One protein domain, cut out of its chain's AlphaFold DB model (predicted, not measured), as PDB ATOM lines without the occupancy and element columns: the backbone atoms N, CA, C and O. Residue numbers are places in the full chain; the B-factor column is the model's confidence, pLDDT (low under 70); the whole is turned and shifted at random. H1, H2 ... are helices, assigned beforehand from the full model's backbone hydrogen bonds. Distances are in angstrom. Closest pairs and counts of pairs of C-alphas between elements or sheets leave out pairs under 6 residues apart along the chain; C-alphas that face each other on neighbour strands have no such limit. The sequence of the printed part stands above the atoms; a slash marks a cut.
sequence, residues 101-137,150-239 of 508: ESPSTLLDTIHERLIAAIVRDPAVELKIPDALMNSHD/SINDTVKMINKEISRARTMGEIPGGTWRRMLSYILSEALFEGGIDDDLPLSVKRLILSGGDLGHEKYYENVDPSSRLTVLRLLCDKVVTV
ATOM      1  N   GLU A 101      93.215 106.848 120.878       85.75
ATOM      2  CA  GLU A 101      92.611 108.167 120.622       85.75
ATOM      3  C   GLU A 101      92.001 108.834 121.869       85.75
ATOM      4  O   GLU A 101      91.911 110.055 121.933       85.75
ATOM      5  N   SER A 102      91.591 108.055 122.874       84.94
ATOM      6  CA  SER A 102      90.933 108.565 124.089       84.94
ATOM      7  C   SER A 102      91.898 108.644 125.288       84.94
ATOM      8  O   SER A 102      93.028 108.162 125.199       84.94
ATOM      9  N   PRO A 103      91.490 109.231 126.434       82.69
ATOM     10  CA  PRO A 103      92.316 109.239 127.639       82.69
ATOM     11  C   PRO A 103      92.771 107.833 128.039       82.69
ATOM     12  O   PRO A 103      91.971 106.897 128.113       82.69
ATOM     13  N   SER A 104      94.068 107.697 128.307       88.75
ATOM     14  CA  SER A 104      94.678 106.475 128.819       88.75
ATOM     15  C   SER A 104      95.185 106.735 130.230       88.75
ATOM     16  O   SER A 104      96.024 107.607 130.442       88.75
ATOM     17  N   THR A 105      94.720 105.930 131.182       87.75
ATOM     18  CA  THR A 105      95.162 105.969 132.583       87.75
ATOM     19  C   THR A 105      96.670 105.754 132.715       87.75
ATOM     20  O   THR A 105      97.320 106.437 133.509       87.75
ATOM     21  N   LEU A 106      97.242 104.851 131.908       91.75
ATOM     22  CA  LEU A 106      98.686 104.643 131.814       91.75
ATOM     23  C   LEU A 106      99.397 105.923 131.361       91.75
ATOM     24  O   LEU A 106     100.317 106.383 132.035       91.75
ATOM     25  N   LEU A 107      98.951 106.527 130.256       92.31
ATOM     26  CA  LEU A 107      99.585 107.726 129.708       92.31
ATOM     27  C   LEU A 107      99.451 108.930 130.652       92.31
ATOM     28  O   LEU A 107     100.433 109.638 130.870       92.31
ATOM     29  N   ASP A 108      98.276 109.134 131.252       90.31
ATOM     30  CA  ASP A 108      98.042 110.168 132.266       90.31
ATOM     31  C   ASP A 108      98.990 109.985 133.459       90.31
ATOM     32  O   ASP A 108      99.613 110.944 133.916       90.31
ATOM     33  N   THR A 109      99.153 108.744 133.931       92.19
ATOM     34  CA  THR A 109     100.052 108.443 135.050       92.19
ATOM     35  C   THR A 109     101.512 108.690 134.681       92.19
ATOM     36  O   THR A 109     102.248 109.261 135.482       92.19
ATOM     37  N   ILE A 110     101.943 108.296 133.478       94.88
ATOM     38  CA  ILE A 110     103.303 108.563 132.993       94.88
ATOM     39  C   ILE A 110     103.585 110.070 133.032       94.88
ATOM     40  O   ILE A 110     104.586 110.486 133.617       94.88
ATOM     41  N   HIS A 111     102.688 110.897 132.489       93.75
ATOM     42  CA  HIS A 111     102.865 112.350 132.508       93.75
ATOM     43  C   HIS A 111     102.870 112.919 133.927       93.75
ATOM     44  O   HIS A 111     103.752 113.712 134.254       93.75
ATOM     45  N   GLU A 112     101.930 112.495 134.780       92.25
ATOM     46  CA  GLU A 112     101.877 112.903 136.187       92.25
ATOM     47  C   GLU A 112     103.217 112.632 136.882       92.25
ATOM     48  O   GLU A 112     103.735 113.499 137.583       92.25
ATOM     49  N   ARG A 113     103.809 111.451 136.664       93.94
ATOM     50  CA  ARG A 113     105.048 111.032 137.333       93.94
ATOM     51  C   ARG A 113     106.287 111.729 136.788       93.94
ATOM     52  O   ARG A 113     107.107 112.171 137.591       93.94
ATOM     53  N   LEU A 114     106.402 111.889 135.469       95.38
ATOM     54  CA  LEU A 114     107.503 112.642 134.860       95.38
ATOM     55  C   LEU A 114     107.481 114.105 135.322       95.38
ATOM     56  O   LEU A 114     108.482 114.612 135.821       95.38
ATOM     57  N   ILE A 115     106.321 114.765 135.242       94.06
ATOM     58  CA  ILE A 115     106.168 116.162 135.671       94.06
ATOM     59  C   ILE A 115     106.408 116.293 137.175       94.06
ATOM     60  O   ILE A 115     107.107 117.206 137.607       94.06
ATOM     61  N   ALA A 116     105.896 115.367 137.989       92.56
ATOM     62  CA  ALA A 116     106.141 115.388 139.426       92.56
ATOM     63  C   ALA A 116     107.624 115.229 139.775       92.56
ATOM     64  O   ALA A 116     108.073 115.856 140.732       92.56
ATOM     65  N   ALA A 117     108.377 114.417 139.029       93.94
ATOM     66  CA  ALA A 117     109.819 114.290 139.216       93.94
ATOM     67  C   ALA A 117     110.542 115.611 138.902       93.94
ATOM     68  O   ALA A 117     111.337 116.061 139.722       93.94
ATOM     69  N   ILE A 118     110.200 116.262 137.784       94.12
ATOM     70  CA  ILE A 118     110.771 117.561 137.381       94.12
ATOM     71  C   ILE A 118     110.465 118.641 138.427       94.12
ATOM     72  O   ILE A 118     111.362 119.314 138.919       94.12
ATOM     73  N   VAL A 119     109.195 118.798 138.804       91.44
ATOM     74  CA  VAL A 119     108.730 119.885 139.685       91.44
ATOM     75  C   VAL A 119     109.289 119.765 141.109       91.44
ATOM     76  O   VAL A 119     109.501 120.777 141.788       91.44
ATOM     77  N   ARG A 120     109.503 118.533 141.588       90.81
ATOM     78  CA  ARG A 120     110.067 118.276 142.922       90.81
ATOM     79  C   ARG A 120     111.545 118.585 143.018       90.81
ATOM     80  O   ARG A 120     112.015 118.783 144.135       90.81
ATOM     81  N   ASP A 121     112.256 118.589 141.900       91.81
ATOM     82  CA  ASP A 121     113.674 118.875 141.925       91.81
ATOM     83  C   ASP A 121     113.904 120.363 142.240       91.81
ATOM     84  O   ASP A 121     113.467 121.229 141.474       91.81
ATOM     85  N   PRO A 122     114.563 120.701 143.365       87.25
ATOM     86  CA  PRO A 122     114.907 122.085 143.661       87.25
ATOM     87  C   PRO A 122     115.922 122.669 142.670       87.25
ATOM     88  O   PRO A 122     115.978 123.890 142.543       87.25
ATOM     89  N   ALA A 123     116.709 121.833 141.982       86.62
ATOM     90  CA  ALA A 123     117.684 122.278 140.990       86.62
ATOM     91  C   ALA A 123     117.030 122.725 139.674       86.62
ATOM     92  O   ALA A 123     117.643 123.469 138.908       86.62
ATOM     93  N   VAL A 124     115.788 122.302 139.411       83.19
ATOM     94  CA  VAL A 124     115.028 122.747 138.242       83.19
ATOM     95  C   VAL A 124     114.336 124.067 138.588       83.19
ATOM     96  O   VAL A 124     113.260 124.115 139.199       83.19
ATOM     97  N   GLU A 125     114.978 125.169 138.203       79.12
ATOM     98  CA  GLU A 125     114.383 126.503 138.249       79.12
ATOM     99  C   GLU A 125     113.353 126.660 137.130       79.12
ATOM    100  O   GLU A 125     113.647 127.219 136.083       79.12
ATOM    101  N   LEU A 126     112.124 126.222 137.392       78.31
ATOM    102  CA  LEU A 126     110.967 126.492 136.545       78.31
ATOM    103  C   LEU A 126     110.664 128.002 136.522       78.31
ATOM    104  O   LEU A 126     109.816 128.477 137.281       78.31
ATOM    105  N   LYS A 127     111.362 128.766 135.677       70.25
ATOM    106  CA  LYS A 127     111.140 130.210 135.498       70.25
ATOM    107  C   LYS A 127     109.946 130.440 134.599       70.25
ATOM    108  O   LYS A 127     109.892 129.897 133.499       70.25
ATOM    109  N   ILE A 128     109.007 131.262 135.064       65.56
ATOM    110  CA  ILE A 128     107.847 131.608 134.248       65.56
ATOM    111  C   ILE A 128     108.382 132.503 133.154       65.56
ATOM    112  O   ILE A 128     108.959 133.534 133.501       65.56
ATOM    113  N   PRO A 129     108.280 132.120 131.868       62.19
ATOM    114  CA  PRO A 129     108.851 132.937 130.819       62.19
ATOM    115  C   PRO A 129     108.268 134.346 130.907       62.19
ATOM    116  O   PRO A 129     107.062 134.522 130.745       62.19
ATOM    117  N   ASP A 130     109.120 135.357 131.102       60.25
ATOM    118  CA  ASP A 130     108.707 136.766 131.050       60.25
ATOM    119  C   ASP A 130     108.033 137.089 129.705       60.25
ATOM    120  O   ASP A 130     107.242 138.013 129.601       60.25
ATOM    121  N   ALA A 131     108.281 136.286 128.665       54.69
ATOM    122  CA  ALA A 131     107.596 136.348 127.377       54.69
ATOM    123  C   ALA A 131     106.078 136.073 127.451       54.69
ATOM    124  O   ALA A 131     105.330 136.659 126.671       54.69
ATOM    125  N   LEU A 132     105.599 135.241 128.387       54.78
ATOM    126  CA  LEU A 132     104.159 135.102 128.654       54.78
ATOM    127  C   LEU A 132     103.583 136.385 129.267       54.78
ATOM    128  O   LEU A 132     102.440 136.720 128.986       54.78
ATOM    129  N   MET A 133     104.391 137.130 130.025       56.12
ATOM    130  CA  MET A 133     104.012 138.439 130.568       56.12
ATOM    131  C   MET A 133     104.155 139.571 129.530       56.12
ATOM    132  O   MET A 133     103.369 140.510 129.535       56.12
ATOM    133  N   ASN A 134     105.115 139.474 128.600       54.66
ATOM    134  CA  ASN A 134     105.514 140.566 127.698       54.66
ATOM    135  C   ASN A 134     104.989 140.438 126.254       54.66
ATOM    136  O   ASN A 134     105.110 141.380 125.471       54.66
ATOM    137  N   SER A 135     104.412 139.298 125.856       54.97
ATOM    138  CA  SER A 135     103.873 139.103 124.493       54.97
ATOM    139  C   SER A 135     102.650 139.978 124.170       54.97
ATOM    140  O   SER A 135     102.286 140.104 123.002       54.97
ATOM    141  N   HIS A 136     102.065 140.646 125.173       51.34
ATOM    142  CA  HIS A 136     100.908 141.535 125.023       51.34
ATOM    143  C   HIS A 136     101.244 143.026 124.852       51.34
ATOM    144  O   HIS A 136     100.346 143.847 124.634       51.34
ATOM    145  N   ASP A 137     102.526 143.400 124.895       50.94
ATOM    146  CA  ASP A 137     102.933 144.812 124.908       50.94
ATOM    147  C   ASP A 137     102.878 145.492 123.517       50.94
ATOM    148  O   ASP A 137     103.134 146.686 123.386       50.94
ATOM    149  N   SER A 150      93.617 137.440 134.101       77.81
ATOM    150  CA  SER A 150      93.453 135.993 133.883       77.81
ATOM    151  C   SER A 150      94.789 135.242 133.746       77.81
ATOM    152  O   SER A 150      94.982 134.170 134.339       77.81
ATOM    153  N   ILE A 151      95.760 135.816 133.025       72.62
ATOM    154  CA  ILE A 151      97.110 135.243 132.887       72.62
ATOM    155  C   ILE A 151      97.825 135.233 134.241       72.62
ATOM    156  O   ILE A 151      98.374 134.204 134.651       72.62
ATOM    157  N   ASN A 152      97.787 136.349 134.972       75.69
ATOM    158  CA  ASN A 152      98.431 136.456 136.277       75.69
ATOM    159  C   ASN A 152      97.822 135.472 137.293       75.69
ATOM    160  O   ASN A 152      98.542 134.856 138.084       75.69
ATOM    161  N   ASP A 153      96.510 135.255 137.248       79.81
ATOM    162  CA  ASP A 153      95.840 134.278 138.104       79.81
ATOM    163  C   ASP A 153      96.165 132.829 137.727       79.81
ATOM    164  O   ASP A 153      96.392 131.998 138.617       79.81
ATOM    165  N   THR A 154      96.310 132.530 136.433       75.25
ATOM    166  CA  THR A 154      96.799 131.228 135.948       75.25
ATOM    167  C   THR A 154      98.220 130.962 136.443       75.25
ATOM    168  O   THR A 154      98.515 129.893 136.981       75.25
ATOM    169  N   VAL A 155      99.094 131.964 136.359       77.94
ATOM    170  CA  VAL A 155     100.471 131.899 136.852       77.94
ATOM    171  C   VAL A 155     100.527 131.686 138.370       77.94
ATOM    172  O   VAL A 155     101.235 130.793 138.849       77.94
ATOM    173  N   LYS A 156      99.750 132.448 139.153       82.06
ATOM    174  CA  LYS A 156      99.643 132.253 140.612       82.06
ATOM    175  C   LYS A 156      99.136 130.854 140.953       82.06
ATOM    176  O   LYS A 156      99.644 130.234 141.891       82.06
ATOM    177  N   MET A 157      98.157 130.345 140.203       82.00
ATOM    178  CA  MET A 157      97.634 128.992 140.373       82.00
ATOM    179  C   MET A 157      98.721 127.943 140.107       82.00
ATOM    180  O   MET A 157      98.927 127.071 140.948       82.00
ATOM    181  N   ILE A 158      99.458 128.049 138.998       80.50
ATOM    182  CA  ILE A 158     100.550 127.124 138.660       80.50
ATOM    183  C   ILE A 158     101.632 127.148 139.744       80.50
ATOM    184  O   ILE A 158     102.023 126.091 140.230       80.50
ATOM    185  N   ASN A 159     102.055 128.327 140.204       83.38
ATOM    186  CA  ASN A 159     103.033 128.457 141.291       83.38
ATOM    187  C   ASN A 159     102.550 127.820 142.599       83.38
ATOM    188  O   ASN A 159     103.322 127.167 143.314       83.38
ATOM    189  N   LYS A 160     101.262 127.977 142.915       85.50
ATOM    190  CA  LYS A 160     100.634 127.330 144.068       85.50
ATOM    191  C   LYS A 160     100.653 125.810 143.922       85.50
ATOM    192  O   LYS A 160     100.973 125.122 144.889       85.50
ATOM    193  N   GLU A 161     100.367 125.283 142.737       82.38
ATOM    194  CA  GLU A 161     100.409 123.844 142.471       82.38
ATOM    195  C   GLU A 161     101.838 123.284 142.441       82.38
ATOM    196  O   GLU A 161     102.072 122.211 142.986       82.38
ATOM    197  N   ILE A 162     102.825 124.020 141.923       84.62
ATOM    198  CA  ILE A 162     104.254 123.671 142.029       84.62
ATOM    199  C   ILE A 162     104.662 123.571 143.504       84.62
ATOM    200  O   ILE A 162     105.281 122.593 143.928       84.62
ATOM    201  N   SER A 163     104.257 124.551 144.314       86.19
ATOM    202  CA  SER A 163     104.528 124.567 145.756       86.19
ATOM    203  C   SER A 163     103.854 123.395 146.478       86.19
ATOM    204  O   SER A 163     104.449 122.759 147.352       86.19
ATOM    205  N   ARG A 164     102.622 123.051 146.086       83.56
ATOM    206  CA  ARG A 164     101.909 121.862 146.575       83.56
ATOM    207  C   ARG A 164     102.604 120.569 146.159       83.56
ATOM    208  O   ARG A 164     102.806 119.705 147.004       83.56
ATOM    209  N   ALA A 165     103.028 120.446 144.906       82.44
ATOM    210  CA  ALA A 165     103.715 119.262 144.400       82.44
ATOM    211  C   ALA A 165     105.062 119.039 145.104       82.44
ATOM    212  O   ALA A 165     105.419 117.896 145.398       82.44
ATOM    213  N   ARG A 166     105.777 120.124 145.436       85.75
ATOM    214  CA  ARG A 166     107.013 120.089 146.234       85.75
ATOM    215  C   ARG A 166     106.780 119.667 147.687       85.75
ATOM    216  O   ARG A 166     107.602 118.945 148.238       85.75
ATOM    217  N   THR A 167     105.670 120.081 148.299       85.44
ATOM    218  CA  THR A 167     105.375 119.788 149.716       85.44
ATOM    219  C   THR A 167     104.702 118.433 149.925       85.44
ATOM    220  O   THR A 167     105.121 117.664 150.783       85.44
ATOM    221  N   MET A 168     103.672 118.119 149.140       78.88
ATOM    222  CA  MET A 168     102.883 116.888 149.278       78.88
ATOM    223  C   MET A 168     103.461 115.719 148.483       78.88
ATOM    224  O   MET A 168     103.115 114.566 148.733       78.88
ATOM    225  N   GLY A 169     104.349 115.993 147.524       73.62
ATOM    226  CA  GLY A 169     104.947 114.949 146.707       73.62
ATOM    227  C   GLY A 169     103.910 114.198 145.876       73.62
ATOM    228  O   GLY A 169     104.097 113.005 145.646       73.62
ATOM    229  N   GLU A 170     102.846 114.867 145.429       77.94
ATOM    230  CA  GLU A 170     101.863 114.393 144.448       77.94
ATOM    231  C   GLU A 170     101.305 115.582 143.659       77.94
ATOM    232  O   GLU A 170     101.218 116.693 144.182       77.94
ATOM    233  N   ILE A 171     100.952 115.341 142.395       82.50
ATOM    234  CA  ILE A 171     100.242 116.304 141.551       82.50
ATOM    235  C   ILE A 171      98.784 115.836 141.487       82.50
ATOM    236  O   ILE A 171      98.555 114.683 141.111       82.50
ATOM    237  N   PRO A 172      97.793 116.670 141.849       79.69
ATOM    238  CA  PRO A 172      96.389 116.295 141.723       79.69
ATOM    239  C   PRO A 172      96.045 115.934 140.271       79.69
ATOM    240  O   PRO A 172      96.486 116.619 139.342       79.69
ATOM    241  N   GLY A 173      95.250 114.878 140.073       76.00
ATOM    242  CA  GLY A 173      94.896 114.365 138.744       76.00
ATOM    243  C   GLY A 173      94.383 115.461 137.800       76.00
ATOM    244  O   GLY A 173      93.608 116.323 138.205       76.00
ATOM    245  N   GLY A 174      94.865 115.459 136.555       75.31
ATOM    246  CA  GLY A 174      94.538 116.466 135.533       75.31
ATOM    247  C   GLY A 174      95.379 117.750 135.587       75.31
ATOM    248  O   GLY A 174      95.631 118.351 134.544       75.31
ATOM    249  N   THR A 175      95.926 118.126 136.749       82.62
ATOM    250  CA  THR A 175      96.759 119.344 136.902       82.62
ATOM    251  C   THR A 175      98.040 119.281 136.069       82.62
ATOM    252  O   THR A 175      98.539 120.306 135.597       82.62
ATOM    253  N   TRP A 176      98.542 118.066 135.823       88.06
ATOM    254  CA  TRP A 176      99.717 117.829 134.990       88.06
ATOM    255  C   TRP A 176      99.554 118.421 133.580       88.06
ATOM    256  O   TRP A 176     100.529 118.917 133.026       88.06
ATOM    257  N   ARG A 177      98.332 118.458 133.019       85.75
ATOM    258  CA  ARG A 177      98.068 118.998 131.670       85.75
ATOM    259  C   ARG A 177      98.355 120.495 131.586       85.75
ATOM    260  O   ARG A 177      98.880 120.967 130.582       85.75
ATOM    261  N   ARG A 178      98.074 121.234 132.663       81.19
ATOM    262  CA  ARG A 178      98.355 122.675 132.749       81.19
ATOM    263  C   ARG A 178      99.854 122.920 132.904       81.19
ATOM    264  O   ARG A 178     100.428 123.699 132.150       81.19
ATOM    265  N   MET A 179     100.497 122.172 133.804       86.00
ATOM    266  CA  MET A 179     101.951 122.229 134.016       86.00
ATOM    267  C   MET A 179     102.753 121.829 132.775       86.00
ATOM    268  O   MET A 179     103.849 122.339 132.564       86.00
ATOM    269  N   LEU A 180     102.215 120.931 131.948       88.25
ATOM    270  CA  LEU A 180     102.869 120.464 130.735       88.25
ATOM    271  C   LEU A 180     103.201 121.616 129.786       88.25
ATOM    272  O   LEU A 180     104.351 121.745 129.382       88.25
ATOM    273  N   SER A 181     102.209 122.446 129.441       83.31
ATOM    274  CA  SER A 181     102.395 123.571 128.509       83.31
ATOM    275  C   SER A 181     103.540 124.483 128.954       83.31
ATOM    276  O   SER A 181     104.402 124.862 128.164       83.31
ATOM    277  N   TYR A 182     103.599 124.722 130.260       83.06
ATOM    278  CA  TYR A 182     104.595 125.543 130.906       83.06
ATOM    279  C   TYR A 182     106.000 124.923 130.851       83.06
ATOM    280  O   TYR A 182     106.932 125.564 130.373       83.06
ATOM    281  N   ILE A 183     106.150 123.659 131.264       87.06
ATOM    282  CA  ILE A 183     107.442 122.950 131.238       87.06
ATOM    283  C   ILE A 183     107.971 122.846 129.805       87.06
ATOM    284  O   ILE A 183     109.159 123.039 129.553       87.06
ATOM    285  N   LEU A 184     107.086 122.566 128.849       85.62
ATOM    286  CA  LEU A 184     107.462 122.506 127.443       85.62
ATOM    287  C   LEU A 184     107.851 123.885 126.892       85.62
ATOM    288  O   LEU A 184     108.769 123.963 126.080       85.62
ATOM    289  N   SER A 185     107.195 124.966 127.329       82.75
ATOM    290  CA  SER A 185     107.556 126.326 126.911       82.75
ATOM    291  C   SER A 185     108.980 126.683 127.338       82.75
ATOM    292  O   SER A 185     109.764 127.143 126.512       82.75
ATOM    293  N   GLU A 186     109.354 126.369 128.580       81.62
ATOM    294  CA  GLU A 186     110.715 126.558 129.084       81.62
ATOM    295  C   GLU A 186     111.732 125.736 128.276       81.62
ATOM    296  O   GLU A 186     112.752 126.272 127.840       81.62
ATOM    297  N   ALA A 187     111.429 124.459 128.008       75.06
ATOM    298  CA  ALA A 187     112.301 123.590 127.217       75.06
ATOM    299  C   ALA A 187     112.603 124.168 125.821       75.06
ATOM    300  O   ALA A 187     113.719 124.020 125.324       75.06
ATOM    301  N   LEU A 188     111.639 124.862 125.205       74.62
ATOM    302  CA  LEU A 188     111.844 125.534 123.920       74.62
ATOM    303  C   LEU A 188     112.666 126.823 124.021       74.62
ATOM    304  O   LEU A 188     113.402 127.141 123.089       74.62
ATOM    305  N   PHE A 189     112.563 127.570 125.121       73.19
ATOM    306  CA  PHE A 189     113.349 128.796 125.296       73.19
ATOM    307  C   PHE A 189     114.840 128.507 125.496       73.19
ATOM    308  O   PHE A 189     115.674 129.261 125.001       73.19
ATOM    309  N   GLU A 190     115.186 127.409 126.172       72.88
ATOM    310  CA  GLU A 190     116.587 127.033 126.403       72.88
ATOM    311  C   GLU A 190     117.279 126.480 125.147       72.88
ATOM    312  O   GLU A 190     118.475 126.703 124.957       72.88
ATOM    313  N   GLY A 191     116.543 125.764 124.290       66.44
ATOM    314  CA  GLY A 191     117.081 125.133 123.078       66.44
ATOM    315  C   GLY A 191     116.982 125.976 121.802       66.44
ATOM    316  O   GLY A 191     117.597 125.625 120.795       66.44
ATOM    317  N   GLY A 192     116.222 127.075 121.835       62.03
ATOM    318  CA  GLY A 192     115.654 127.682 120.631       62.03
ATOM    319  C   GLY A 192     114.462 126.856 120.135       62.03
ATOM    320  O   GLY A 192     114.440 125.634 120.271       62.03
ATOM    321  N   ILE A 193     113.441 127.515 119.574       60.62
ATOM    322  CA  ILE A 193     112.336 126.797 118.931       60.62
ATOM    323  C   ILE A 193     112.942 126.051 117.751       60.62
ATOM    324  O   ILE A 193     113.260 126.668 116.737       60.62
ATOM    325  N   ASP A 194     113.116 124.742 117.896       69.56
ATOM    326  CA  ASP A 194     113.493 123.919 116.764       69.56
ATOM    327  C   ASP A 194     112.375 124.044 115.719       69.56
ATOM    328  O   ASP A 194     111.190 123.783 115.994       69.56
ATOM    329  N   ASP A 195     112.733 124.512 114.524       71.81
ATOM    330  CA  ASP A 195     111.794 124.632 113.415       71.81
ATOM    331  C   ASP A 195     111.142 123.271 113.116       71.81
ATOM    332  O   ASP A 195     109.975 123.239 112.706       71.81
ATOM    333  N   ASP A 196     111.813 122.176 113.486       81.81
ATOM    334  CA  ASP A 196     111.389 120.793 113.289       81.81
ATOM    335  C   ASP A 196     110.305 120.300 114.272       81.81
ATOM    336  O   ASP A 196     109.765 119.201 114.096       81.81
ATOM    337  N   LEU A 197     109.918 121.084 115.290       86.69
ATOM    338  CA  LEU A 197     108.874 120.649 116.227       86.69
ATOM    339  C   LEU A 197     107.497 120.549 115.526       86.69
ATOM    340  O   LEU A 197     107.084 121.505 114.852       86.69
ATOM    341  N   PRO A 198     106.725 119.456 115.711       88.81
ATOM    342  CA  PRO A 198     105.415 119.323 115.079       88.81
ATOM    343  C   PRO A 198     104.468 120.469 115.451       88.81
ATOM    344  O   PRO A 198     104.411 120.909 116.602       88.81
ATOM    345  N   LEU A 199     103.668 120.933 114.486       86.88
ATOM    346  CA  LEU A 199     102.722 122.040 114.686       86.88
ATOM    347  C   LEU A 199     101.724 121.773 115.820       86.88
ATOM    348  O   LEU A 199     101.337 122.703 116.522       86.88
ATOM    349  N   SER A 200     101.310 120.522 116.016       86.88
ATOM    350  CA  SER A 200     100.432 120.112 117.118       86.88
ATOM    351  C   SER A 200     101.094 120.321 118.483       86.88
ATOM    352  O   SER A 200     100.428 120.821 119.388       86.88
ATOM    353  N   VAL A 201     102.399 120.048 118.612       87.06
ATOM    354  CA  VAL A 201     103.187 120.324 119.826       87.06
ATOM    355  C   VAL A 201     103.390 121.826 120.011       87.06
ATOM    356  O   VAL A 201     103.142 122.341 121.095       87.06
ATOM    357  N   LYS A 202     103.750 122.564 118.950       86.00
ATOM    358  CA  LYS A 202     103.867 124.034 119.008       86.00
ATOM    359  C   LYS A 202     102.556 124.670 119.489       86.00
ATOM    360  O   LYS A 202     102.568 125.501 120.388       86.00
ATOM    361  N   ARG A 203     101.412 124.229 118.958       84.06
ATOM    362  CA  ARG A 203     100.081 124.680 119.400       84.06
ATOM    363  C   ARG A 203      99.767 124.288 120.842       84.06
ATOM    364  O   ARG A 203      99.220 125.114 121.561       84.06
ATOM    365  N   LEU A 204     100.125 123.075 121.270       84.31
ATOM    366  CA  LEU A 204      99.965 122.648 122.665       84.31
ATOM    367  C   LEU A 204     100.707 123.603 123.612       84.31
ATOM    368  O   LEU A 204     100.160 124.007 124.632       84.31
ATOM    369  N   ILE A 205     101.919 124.011 123.242       82.06
ATOM    370  CA  ILE A 205     102.747 124.924 124.037       82.06
ATOM    371  C   ILE A 205     102.168 126.341 124.031       82.06
ATOM    372  O   ILE A 205     102.014 126.948 125.086       82.06
ATOM    373  N   LEU A 206     101.790 126.847 122.853       78.50
ATOM    374  CA  LEU A 206     101.233 128.193 122.692       78.50
ATOM    375  C   LEU A 206      99.833 128.352 123.298       78.50
ATOM    376  O   LEU A 206      99.446 129.467 123.620       78.50
ATOM    377  N   SER A 207      99.080 127.262 123.477       74.56
ATOM    378  CA  SER A 207      97.735 127.308 124.071       74.56
ATOM    379  C   SER A 207      97.711 127.686 125.559       74.56
ATOM    380  O   SER A 207      96.629 127.832 126.123       74.56
ATOM    381  N   GLY A 208      98.874 127.836 126.210       62.75
ATOM    382  CA  GLY A 208      98.997 128.475 127.528       62.75
ATOM    383  C   GLY A 208      98.254 127.789 128.680       62.75
ATOM    384  O   GLY A 208      98.140 128.363 129.757       62.75
ATOM    385  N   GLY A 209      97.738 126.573 128.472       59.62
ATOM    386  CA  GLY A 209      96.939 125.863 129.467       59.62
ATOM    387  C   GLY A 209      95.528 126.428 129.667       59.62
ATOM    388  O   GLY A 209      94.933 126.143 130.708       59.62
ATOM    389  N   ASP A 210      94.996 127.194 128.706       61.03
ATOM    390  CA  ASP A 210      93.648 127.754 128.810       61.03
ATOM    391  C   ASP A 210      92.600 126.639 129.042       61.03
ATOM    392  O   ASP A 210      92.637 125.556 128.441       61.03
ATOM    393  N   LEU A 211      91.695 126.884 129.994       51.19
ATOM    394  CA  LEU A 211      90.906 125.886 130.734       51.19
ATOM    395  C   LEU A 211      89.958 125.053 129.848       51.19
ATOM    396  O   LEU A 211      89.499 123.988 130.261       51.19
ATOM    397  N   GLY A 212      89.686 125.501 128.620       54.31
ATOM    398  CA  GLY A 212      88.874 124.784 127.632       54.31
ATOM    399  C   GLY A 212      89.605 123.661 126.883       54.31
ATOM    400  O   GLY A 212      88.964 122.875 126.180       54.31
ATOM    401  N   HIS A 213      90.930 123.553 127.026       55.38
ATOM    402  CA  HIS A 213      91.780 122.697 126.193       55.38
ATOM    403  C   HIS A 213      92.282 121.419 126.873       55.38
ATOM    404  O   HIS A 213      93.180 120.769 126.339       55.38
ATOM    405  N   GLU A 214      91.679 120.967 127.981       59.12
ATOM    406  CA  GLU A 214      92.009 119.648 128.562       59.12
ATOM    407  C   GLU A 214      91.888 118.512 127.524       59.12
ATOM    408  O   GLU A 214      92.669 117.564 127.563       59.12
ATOM    409  N   LYS A 215      91.015 118.676 126.518       68.06
ATOM    410  CA  LYS A 215      90.842 117.763 125.375       68.06
ATOM    411  C   LYS A 215      91.874 117.927 124.253       68.06
ATOM    412  O   LYS A 215      91.864 117.162 123.295       68.06
ATOM    413  N   TYR A 216      92.742 118.936 124.286       72.94
ATOM    414  CA  TYR A 216      93.664 119.184 123.176       72.94
ATOM    415  C   TYR A 216      94.708 118.074 123.073       72.94
ATOM    416  O   TYR A 216      94.932 117.568 121.980       72.94
ATOM    417  N   TYR A 217      95.259 117.625 124.207       78.69
ATOM    418  CA  TYR A 217      96.215 116.511 124.239       78.69
ATOM    419  C   TYR A 217      95.618 115.200 123.695       78.69
ATOM    420  O   TYR A 217      96.309 114.434 123.028       78.69
ATOM    421  N   GLU A 218      94.312 114.979 123.890       79.81
ATOM    422  CA  GLU A 218      93.583 113.833 123.320       79.81
ATOM    423  C   GLU A 218      93.553 113.880 121.787       79.81
ATOM    424  O   GLU A 218      93.649 112.847 121.137       79.81
ATOM    425  N   ASN A 219      93.540 115.073 121.193       82.94
ATOM    426  CA  ASN A 219      93.552 115.254 119.740       82.94
ATOM    427  C   ASN A 219      94.966 115.329 119.133       82.94
ATOM    428  O   ASN A 219      95.103 115.490 117.919       82.94
ATOM    429  N   VAL A 220      96.024 115.252 119.948       88.81
ATOM    430  CA  VAL A 220      97.407 115.235 119.451       88.81
ATOM    431  C   VAL A 220      97.694 113.870 118.827       88.81
ATOM    432  O   VAL A 220      97.388 112.839 119.420       88.81
ATOM    433  N   ASP A 221      98.301 113.862 117.642       92.06
ATOM    434  CA  ASP A 221      98.682 112.632 116.953       92.06
ATOM    435  C   ASP A 221      99.755 111.837 117.736       92.06
ATOM    436  O   ASP A 221     100.541 112.428 118.487       92.06
ATOM    437  N   PRO A 222      99.848 110.508 117.552       93.25
ATOM    438  CA  PRO A 222     100.770 109.669 118.324       93.25
ATOM    439  C   PRO A 222     102.243 110.101 118.240       93.25
ATOM    440  O   PRO A 222     102.963 110.044 119.239       93.25
ATOM    441  N   SER A 223     102.695 110.592 117.080       93.81
ATOM    442  CA  SER A 223     104.084 111.044 116.888       93.81
ATOM    443  C   SER A 223     104.391 112.276 117.737       93.81
ATOM    444  O   SER A 223     105.455 112.397 118.349       93.81
ATOM    445  N   SER A 224     103.435 113.192 117.808       93.62
ATOM    446  CA  SER A 224     103.542 114.412 118.599       93.62
ATOM    447  C   SER A 224     103.431 114.140 120.101       93.62
ATOM    448  O   SER A 224     104.158 114.756 120.879       93.62
ATOM    449  N   ARG A 225     102.619 113.160 120.523       94.06
ATOM    450  CA  ARG A 225     102.602 112.681 121.919       94.06
ATOM    451  C   ARG A 225     103.950 112.092 122.335       94.06
ATOM    452  O   ARG A 225     104.445 112.410 123.413       94.06
ATOM    453  N   LEU A 226     104.587 111.297 121.470       94.69
ATOM    454  CA  LEU A 226     105.951 110.816 121.725       94.69
ATOM    455  C   LEU A 226     106.965 111.946 121.798       94.69
ATOM    456  O   LEU A 226     107.832 111.909 122.662       94.69
ATOM    457  N   THR A 227     106.845 112.952 120.935       93.81
ATOM    458  CA  THR A 227     107.730 114.124 120.978       93.81
ATOM    459  C   THR A 227     107.612 114.834 122.329       93.81
ATOM    460  O   THR A 227     108.620 115.154 122.954       93.81
ATOM    461  N   VAL A 228     106.389 115.007 122.836       93.44
ATOM    462  CA  VAL A 228     106.143 115.569 124.172       93.44
ATOM    463  C   VAL A 228     106.768 114.709 125.273       93.44
ATOM    464  O   VAL A 228     107.494 115.230 126.118       93.44
ATOM    465  N   LEU A 229     106.525 113.396 125.261       95.88
ATOM    466  CA  LEU A 229     107.117 112.474 126.232       95.88
ATOM    467  C   LEU A 229     108.646 112.487 126.176       95.88
ATOM    468  O   LEU A 229     109.292 112.457 127.218       95.88
ATOM    469  N   ARG A 230     109.225 112.575 124.976       94.19
ATOM    470  CA  ARG A 230     110.669 112.652 124.766       94.19
ATOM    471  C   ARG A 230     111.257 113.905 125.410       94.19
ATOM    472  O   ARG A 230     112.212 113.781 126.167       94.19
ATOM    473  N   LEU A 231     110.643 115.068 125.191       92.44
ATOM    474  CA  LEU A 231     111.057 116.327 125.819       92.44
ATOM    475  C   LEU A 231     110.975 116.261 127.351       92.44
ATOM    476  O   LEU A 231     111.896 116.692 128.045       92.44
ATOM    477  N   LEU A 232     109.899 115.678 127.890       94.56
ATOM    478  CA  LEU A 232     109.771 115.460 129.335       94.56
ATOM    479  C   LEU A 232     110.858 114.528 129.864       94.56
ATOM    480  O   LEU A 232     111.454 114.803 130.897       94.56
ATOM    481  N   CYS A 233     111.130 113.437 129.157       94.94
ATOM    482  CA  CYS A 233     112.189 112.496 129.481       94.94
ATOM    483  C   CYS A 233     113.574 113.157 129.480       94.94
ATOM    484  O   CYS A 233     114.347 112.935 130.410       94.94
ATOM    485  N   ASP A 234     113.874 113.996 128.487       91.56
ATOM    486  CA  ASP A 234     115.135 114.736 128.419       91.56
ATOM    487  C   ASP A 234     115.298 115.664 129.634       91.56
ATOM    488  O   ASP A 234     116.367 115.697 130.244       91.56
ATOM    489  N   LYS A 235     114.217 116.327 130.074       91.38
ATOM    490  CA  LYS A 235     114.199 117.106 131.324       91.38
ATOM    491  C   LYS A 235     114.327 116.219 132.567       91.38
ATOM    492  O   LYS A 235     115.114 116.531 133.455       91.38
ATOM    493  N   VAL A 236     113.632 115.085 132.634       94.31
ATOM    494  CA  VAL A 236     113.702 114.143 133.767       94.31
ATOM    495  C   VAL A 236     115.107 113.580 133.970       94.31
ATOM    496  O   VAL A 236     115.534 113.427 135.106       94.31
ATOM    497  N   VAL A 237     115.870 113.323 132.908       92.44
ATOM    498  CA  VAL A 237     117.268 112.862 133.029       92.44
ATOM    499  C   VAL A 237     118.174 113.930 133.664       92.44
ATOM    500  O   VAL A 237     119.250 113.613 134.178       92.44
ATOM    501  N   THR A 238     117.747 115.196 133.682       92.06
ATOM    502  CA  THR A 238     118.448 116.255 134.419       92.06
ATOM    503  C   THR A 238     118.108 116.302 135.906       92.06
ATOM    504  O   THR A 238     118.818 116.976 136.647       92.06
ATOM    505  N   VAL A 239     117.088 115.565 136.353       94.44
ATOM    506  CA  VAL A 239     116.659 115.572 137.751       94.44
ATOM    507  C   VAL A 239     117.716 114.930 138.645       94.44
ATOM    508  O   VAL A 239     118.184 113.828 138.355       94.44
TER     509      VAL A 239
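AT A GLANCE: This is residues 101 to 137 and 150 to 239 of the 508 residues of the protein "Hypothetical protein" of Compsopogon caeruleus (UniProt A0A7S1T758). The longest helix, H3, crosses one side of a compact cluster of helices in which H4 runs through the middle and H1, H5 and H6 pack on it. H1 and H6 lie side by side and run the same way, H5 crosses H4, and one end of H1 meets H3 almost at a right angle; short H2 lies out near residue 151 of H3. The printed part has 127 residues with six named helices, H1 to H6 in chain order, and no named strand; the class is all helix. It is compact, with a radius of gyration of the C-alphas of 13.8 A, and rounded, spanning 39 by 33 by 30 A.

HOW THE PARTS SIT: H3, residues 150 to 168, touches H1, residues 105 to 120, about perpendicular at 86 degrees. H3 touches H1 with residues 162 to 166 alone, and H1 touches H3 with residues 116 to 120 alone; the closest C-alphas of the two, those of Arg 166 and Arg 120, are 4.9 A apart. H3 is close to but not clearly touching H4, residues 175 to 191, with C-alphas 158 and 179 closest at 6.9 A. H2, residues 130 to 134, touches no helix; its closest C-alpha to H3, that of Met 133, is 8.0 A from that of Ile 151. H4 touches H1 at a steep tilt of 58 degrees, the same way, with C-alphas 176 and 112 closest at 5.5 A. It touches H5, residues 199 to 206, about perpendicular at 77 degrees, with C-alphas 181 and 205 closest at 4.7 A. It also touches H6, residues 222 to 236, about perpendicular at 75 degrees, with C-alphas 184 and 231 closest at 7.3 A. H6 touches H1 at a shallow tilt of 29 degrees, the same way, with C-alphas 236 and 118 closest at 5.8 A. H5 and H6 touch at a steep tilt of 48 degrees, the same way, with C-alphas 201 and 224 closest at 6.0 A. H3 is apart from both H5 and H6. In H1, H2, H3, H5 and H6 every O i to N i+4 pair is within hydrogen-bond range; in H4 it is 11 of 13.

IN THESE COORDINATES: H3 is 26.3 A long and begins at C-alpha 150, (93.453, 135.993, 133.883). H4 is 25.3 A, H1 21.9 A and H6 20.6 A, while H5 is 10.2 A and H2 6.0 A. H1 begins at C-alpha 105, (95.162, 105.969, 132.583), and H6 ends at C-alpha 236, (113.702, 114.143, 133.767).

THE WHOLE: The two C-alphas farthest apart, of Leu 106 and Asp 137, are 41.0 A apart. Residues 138 to 149 are not printed, and C-alphas 137 and 150 are 15.8 A apart across the cut. The link from H5 to H6, residues 207 to 221, is long. The mean pLDDT of the printed part is 80.9; residues 128 to 137, 191 to 194 and 208 to 215 are under 70.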